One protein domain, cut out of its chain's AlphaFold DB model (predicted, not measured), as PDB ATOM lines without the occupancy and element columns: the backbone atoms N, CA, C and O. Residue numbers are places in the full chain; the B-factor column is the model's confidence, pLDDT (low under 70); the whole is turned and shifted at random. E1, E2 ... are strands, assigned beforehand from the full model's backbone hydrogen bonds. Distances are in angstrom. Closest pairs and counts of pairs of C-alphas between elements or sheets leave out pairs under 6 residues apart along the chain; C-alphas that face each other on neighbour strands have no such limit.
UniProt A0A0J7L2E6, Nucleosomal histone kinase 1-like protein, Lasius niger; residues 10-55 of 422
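What this domain is: This is residues 10 to 55 of the 422 residues of the protein "Nucleosomal histone kinase 1-like protein" of Lasius niger (UniProt A0A0J7L2E6). A single small sheet of four strands, strongly twisted and curled, is wound back and forth from E1 to E4, with no named helix over either face. The tight turn between E2 and E3 makes one end of the long axis, and the loop between E3 and E4 makes the other. The printed part has 46 residues with four named strands, E1, E2, E3 and E4; the sheet's order is also E1, E2, E3, E4, all antiparallel, and the class is all strand. It is only just compact, close to loose, with a radius of gyration of the C-alphas of 10.8 A, and its outline is flat, 33 by 24 by 13 A.

Where its parts are: E1, residues 10 to 12, begins at C-alpha 10, (1.538, 48.883, -42.854), and is 6.7 A long. E2, residues 18 to 27, is the longest strand at 23.0 A and bends by 73 degrees at residue 23. E3, residues 32 to 38, is 18.8 A long. E4, residues 49 to 53, is 13.4 A long and ends at C-alpha 53, (13.326, 54.303, -38.456).

How they stand to each other: The strands form a meander, each the antiparallel neighbour of the one before. In the hairpin of E1 and E2, directions 111 degrees apart, N 11 and O 19 are within hydrogen-bond range at 2.8 A. In the hairpin of E2 and E3, at 151 degrees, N 22 and O 35 are 2.8 A apart and N 35 and O 23 are 2.9 A apart. In the hairpin of E3 and E4, at 138 degrees, N 34 and O 51 are 2.9 A apart. E1 and E4 are the edge strands and are apart. From edge to edge the strands' lines turn by 99 degrees.

The domain as a whole: The two C-alphas farthest apart are those of Gly 29 and Gly 41, 33.1 A. The printed part has no cut. The links E1 to E2 and E2 to E3 are tight; E3 to E4, with 10 residues, is short. Mean pLDDT of the printed part is 89.9; residues 29 to 30 are under 70.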
ATOM      1  N   ILE A  10       1.216  48.970 -41.425       95.25
ATOM      2  CA  ILE A  10       1.538  48.883 -42.854       95.25
ATOM      3  C   ILE A  10       2.098  50.227 -43.317       95.25
ATOM      4  O   ILE A  10       1.364  51.207 -43.444       95.25
ATOM      5  N   LEU A  11       3.394  50.251 -43.605       93.81
ATOM      6  CA  LEU A  11       4.069  51.369 -44.250       93.81
ATOM      7  C   LEU A  11       3.938  51.254 -45.776       93.81
ATOM      8  O   LEU A  11       3.659  50.185 -46.326       93.81
ATOM      9  N   THR A  12       4.115  52.368 -46.480       92.50
ATOM     10  CA  THR A  12       4.184  52.407 -47.947       92.50
ATOM     11  C   THR A  12       5.416  53.211 -48.339       92.50
ATOM     12  O   THR A  12       5.635  54.291 -47.796       92.50
ATOM     13  N   ASP A  13       6.241  52.651 -49.219       87.31
ATOM     14  CA  ASP A  13       7.469  53.278 -49.699       87.31
ATOM     15  C   ASP A  13       7.215  54.238 -50.875       87.31
ATOM     16  O   ASP A  13       6.102  54.377 -51.393       87.31
ATOM     17  N   MET A  14       8.281  54.907 -51.306       79.69
ATOM     18  CA  MET A  14       8.264  55.941 -52.347       79.69
ATOM     19  C   MET A  14       8.002  55.355 -53.750       79.69
ATOM     20  O   MET A  14       7.457  56.029 -54.622       79.69
ATOM     21  N   CYS A  15       8.291  54.066 -53.946       83.44
ATOM     22  CA  CYS A  15       7.930  53.282 -55.130       83.44
ATOM     23  C   CYS A  15       6.504  52.697 -55.045       83.44
ATOM     24  O   CYS A  15       6.087  51.969 -55.948       83.44
ATOM     25  N   LYS A  16       5.737  53.038 -53.995       88.62
ATOM     26  CA  LYS A  16       4.385  52.542 -53.671       88.62
ATOM     27  C   LYS A  16       4.339  51.058 -53.271       88.62
ATOM     28  O   LYS A  16       3.252  50.482 -53.194       88.62
ATOM     29  N   GLY A  17       5.487  50.452 -52.969       89.50
ATOM     30  CA  GLY A  17       5.561  49.142 -52.330       89.50
ATOM     31  C   GLY A  17       5.013  49.207 -50.904       89.50
ATOM     32  O   GLY A  17       5.215  50.186 -50.187       89.50
ATOM     33  N   GLN A  18       4.268  48.182 -50.488       95.69
ATOM     34  CA  GLN A  18       3.702  48.112 -49.140       95.69
ATOM     35  C   GLN A  18       4.508  47.156 -48.268       95.69
ATOM     36  O   GLN A  18       4.844  46.053 -48.700       95.69
ATOM     37  N   TRP A  19       4.759  47.552 -47.024       96.00
ATOM     38  CA  TRP A  19       5.567  46.802 -46.066       96.00
ATOM     39  C   TRP A  19       4.829  46.679 -44.743       96.00
ATOM     40  O   TRP A  19       4.317  47.668 -44.228       96.00
ATOM     41  N   ILE A  20       4.790  45.479 -44.171       96.12
ATOM     42  CA  ILE A  20       4.216  45.238 -42.847       96.12
ATOM     43  C   ILE A  20       5.336  45.098 -41.816       96.12
ATOM     44  O   ILE A  20       6.275  44.316 -41.999       96.12
ATOM     45  N   LEU A  21       5.232  45.856 -40.724       95.81
ATOM     46  CA  LEU A  21       6.160  45.759 -39.601       95.81
ATOM     47  C   LEU A  21       5.852  44.527 -38.745       95.81
ATOM     48  O   LEU A  21       4.698  44.206 -38.459       95.81
ATOM     49  N   GLY A  22       6.904  43.842 -38.321       94.19
ATOM     50  CA  GLY A  22       6.878  42.825 -37.279       94.19
ATOM     51  C   GLY A  22       7.294  43.429 -35.939       94.19
ATOM     52  O   GLY A  22       6.941  44.557 -35.606       94.19
ATOM     53  N   LYS A  23       8.069  42.676 -35.158       93.75
ATOM     54  CA  LYS A  23       8.625  43.155 -33.885       93.75
ATOM     55  C   LYS A  23       9.775  44.146 -34.104       93.75
ATOM     56  O   LYS A  23      10.519  44.036 -35.080       93.75
ATOM     57  N   SER A  24       9.979  45.036 -33.135       93.50
ATOM     58  CA  SER A  24      11.284  45.674 -32.928       93.50
ATOM     59  C   SER A  24      12.344  44.594 -32.670       93.50
ATOM     60  O   SER A  24      12.087  43.617 -31.956       93.50
ATOM     61  N   ILE A  25      13.512  44.736 -33.298       91.69
ATOM     62  CA  ILE A  25      14.655  43.816 -33.182       91.69
ATOM     63  C   ILE A  25      15.925  44.497 -32.659       91.69
ATOM     64  O   ILE A  25      16.830  43.800 -32.204       91.69
ATOM     65  N   GLY A  26      15.987  45.831 -32.667       87.00
ATOM     66  CA  GLY A  26      17.100  46.591 -32.104       87.00
ATOM     67  C   GLY A  26      16.748  48.064 -31.906       87.00
ATOM     68  O   GLY A  26      16.131  48.678 -32.770       87.00
ATOM     69  N   VAL A  27      17.170  48.637 -30.778       85.94
ATOM     70  CA  VAL A  27      17.019  50.065 -30.449       85.94
ATOM     71  C   VAL A  27      18.403  50.615 -30.119       85.94
ATOM     72  O   VAL A  27      19.128  50.002 -29.333       85.94
ATOM     73  N   GLY A  28      18.777  51.758 -30.693       77.69
ATOM     74  CA  GLY A  28      20.094  52.362 -30.485       77.69
ATOM     75  C   GLY A  28      20.075  53.890 -30.504       77.69
ATOM     76  O   GLY A  28      19.023  54.521 -30.476       77.69
ATOM     77  N   GLY A  29      21.264  54.499 -30.571       68.81
ATOM     78  CA  GLY A  29      21.402  55.946 -30.806       68.81
ATOM     79  C   GLY A  29      21.008  56.376 -32.227       68.81
ATOM     80  O   GLY A  29      20.779  57.556 -32.471       68.81
ATOM     81  N   PHE A  30      20.894  55.408 -33.139       69.44
ATOM     82  CA  PHE A  30      20.572  55.566 -34.559       69.44
ATOM     83  C   PHE A  30      19.181  54.983 -34.851       69.44
ATOM     84  O   PHE A  30      19.005  54.115 -35.703       69.44
ATOM     85  N   GLY A  31      18.191  55.413 -34.066       84.19
ATOM     86  CA  GLY A  31      16.798  55.011 -34.243       84.19
ATOM     87  C   GLY A  31      16.448  53.616 -33.721       84.19
ATOM     88  O   GLY A  31      17.058  53.088 -32.786       84.19
ATOM     89  N   GLU A  32      15.415  53.038 -34.328       90.31
ATOM     90  CA  GLU A  32      14.900  51.703 -34.030       90.31
ATOM     91  C   GLU A  32      14.761  50.876 -35.313       90.31
ATOM     92  O   GLU A  32      14.349  51.382 -36.358       90.31
ATOM     93  N   VAL A  33      15.119  49.596 -35.231       91.62
ATOM     94  CA  VAL A  33      15.074  48.637 -36.336       91.62
ATOM     95  C   VAL A  33      13.987  47.607 -36.058       91.62
ATOM     96  O   VAL A  33      13.991  46.933 -35.024       91.62
ATOM     97  N   TYR A  34      13.081  47.457 -37.015       94.19
ATOM     98  CA  TYR A  34      11.963  46.524 -37.003       94.19
ATOM     99  C   TYR A  34      12.218  45.403 -38.007       94.19
ATOM    100  O   TYR A  34      12.704  45.660 -39.107       94.19
ATOM    101  N   SER A  35      11.842  44.166 -37.681       94.75
ATOM    102  CA  SER A  35      11.714  43.115 -38.700       94.75
ATOM    103  C   SER A  35      10.577  43.481 -39.659       94.75
ATOM    104  O   SER A  35       9.519  43.898 -39.187       94.75
ATOM    105  N   ALA A  36      10.746  43.306 -40.966       96.12
ATOM    106  CA  ALA A  36       9.803  43.743 -41.995       96.12
ATOM    107  C   ALA A  36       9.585  42.678 -43.084       96.12
ATOM    108  O   ALA A  36      10.387  41.758 -43.254       96.12
ATOM    109  N   ALA A  37       8.487  42.813 -43.826       95.56
ATOM    110  CA  ALA A  37       8.155  41.974 -44.974       95.56
ATOM    111  C   ALA A  37       7.277  42.737 -45.985       95.56
ATOM    112  O   ALA A  37       6.515  43.615 -45.567       95.56
ATOM    113  N   PRO A  38       7.309  42.388 -47.285       94.62
ATOM    114  CA  PRO A  38       6.354  42.901 -48.265       94.62
ATOM    115  C   PRO A  38       4.913  42.521 -47.896       94.62
ATOM    116  O   PRO A  38       4.628  41.373 -47.546       94.62
ATOM    117  N   TYR A  39       3.986  43.472 -47.996       94.38
ATOM    118  CA  TYR A  39       2.580  43.280 -47.651       94.38
ATOM    119  C   TYR A  39       1.708  43.069 -48.895       94.38
ATOM    120  O   TYR A  39       1.539  43.963 -49.718       94.38
ATOM    121  N   SER A  40       1.090  41.890 -48.992       90.88
ATOM    122  CA  SER A  40       0.213  41.476 -50.101       90.88
ATOM    123  C   SER A  40      -1.242  41.235 -49.662       90.88
ATOM    124  O   SER A  40      -1.936  40.366 -50.188       90.88
ATOM    125  N   GLY A  41      -1.719  41.985 -48.661       89.81
ATOM    126  CA  GLY A  41      -3.082  41.848 -48.127       89.81
ATOM    127  C   GLY A  41      -3.254  40.776 -47.042       89.81
ATOM    128  O   GLY A  41      -4.379  40.499 -46.630       89.81
ATOM    129  N   LYS A  42      -2.161  40.154 -46.581       90.19
ATOM    130  CA  LYS A  42      -2.139  39.137 -45.516       90.19
ATOM    131  C   LYS A  42      -0.942  39.362 -44.591       90.19
ATOM    132  O   LYS A  42       0.082  39.885 -45.025       90.19
ATOM    133  N   VAL A  43      -1.060  38.934 -43.333       90.44
ATOM    134  CA  VAL A  43       0.072  38.900 -42.394       90.44
ATOM    135  C   VAL A  43       1.010  37.748 -42.799       90.44
ATOM    136  O   VAL A  43       0.533  36.616 -42.929       90.44
ATOM    137  N   PRO A  44       2.308  38.001 -43.034       90.56
ATOM    138  CA  PRO A  44       3.274  36.968 -43.384       90.56
ATOM    139  C   PRO A  44       3.689  36.156 -42.150       90.56
ATOM    140  O   PRO A  44       3.555  36.604 -41.013       90.56
ATOM    141  N   LYS A  45       4.196  34.942 -42.381       90.62
ATOM    142  CA  LYS A  45       4.755  34.088 -41.316       90.62
ATOM    143  C   LYS A  45       6.144  34.558 -40.887       90.62
ATOM    144  O   LYS A  45       6.451  34.576 -39.700       90.62
ATOM    145  N   ASP A  46       6.942  34.956 -41.872       92.94
ATOM    146  CA  ASP A  46       8.354  35.282 -41.740       92.94
ATOM    147  C   ASP A  46       8.594  36.739 -42.146       92.94
ATOM    148  O   ASP A  46       7.918  37.273 -43.028       92.94
ATOM    149  N   TYR A  47       9.571  37.375 -41.502       94.81
ATOM    150  CA  TYR A  47       9.937  38.775 -41.718       94.81
ATOM    151  C   TYR A  47      11.414  38.843 -42.143       94.81
ATOM    152  O   TYR A  47      12.280  39.012 -41.283       94.81
ATOM    153  N   PRO A  48      11.721  38.611 -43.438       92.06
ATOM    154  CA  PRO A  48      13.092  38.443 -43.929       92.06
ATOM    155  C   PRO A  48      13.835  39.765 -44.157       92.06
ATOM    156  O   PRO A  48      15.041  39.750 -44.386       92.06
ATOM    157  N   ASN A  49      13.137  40.902 -44.121       92.88
ATOM    158  CA  ASN A  49      13.717  42.230 -44.286       92.88
ATOM    159  C   ASN A  49      13.784  42.960 -42.939       92.88
ATOM    160  O   ASN A  49      13.253  42.500 -41.925       92.88
ATOM    161  N   VAL A  50      14.394  44.143 -42.939       92.00
ATOM    162  CA  VAL A  50      14.368  45.071 -41.808       92.00
ATOM    163  C   VAL A  50      13.987  46.466 -42.288       92.00
ATOM    164  O   VAL A  50      14.309  46.843 -43.413       92.00
ATOM    165  N   ILE A  51      13.304  47.233 -41.441       91.38
ATOM    166  CA  ILE A  51      13.048  48.661 -41.648       91.38
ATOM    167  C   ILE A  51      13.634  49.411 -40.453       91.38
ATOM    168  O   ILE A  51      13.254  49.169 -39.306       91.38
ATOM    169  N   LYS A  52      14.581  50.306 -40.738       89.88
ATOM    170  CA  LYS A  52      15.200  51.219 -39.775       89.88
ATOM    171  C   LYS A  52      14.445  52.548 -39.796       89.88
ATOM    172  O   LYS A  52      14.179  53.083 -40.868       89.88
ATOM    173  N   ILE A  53      14.098  53.067 -38.621       88.50
ATOM    174  CA  ILE A  53      13.326  54.303 -38.456       88.50
ATOM    175  C   ILE A  53      14.087  55.240 -37.516       88.50
ATOM    176  O   ILE A  53      14.280  54.942 -36.335       88.50
ATOM    177  N   GLU A  54      14.504  56.390 -38.043       85.88
ATOM    178  CA  GLU A  54      15.091  57.500 -37.287       85.88
ATOM    179  C   GLU A  54      14.156  58.726 -37.318       85.88
ATOM    180  O   GLU A  54      13.327  58.847 -38.223       85.88
ATOM    181  N   PRO A  55      14.256  59.658 -36.350       81.62
ATOM    182  CA  PRO A  55      13.600  60.960 -36.453       81.62
ATOM    183  C   PRO A  55      14.119  61.740 -37.668       81.62
ATOM    184  O   PRO A  55      15.319  61.742 -37.915       81.62
TER     185      PRO A  55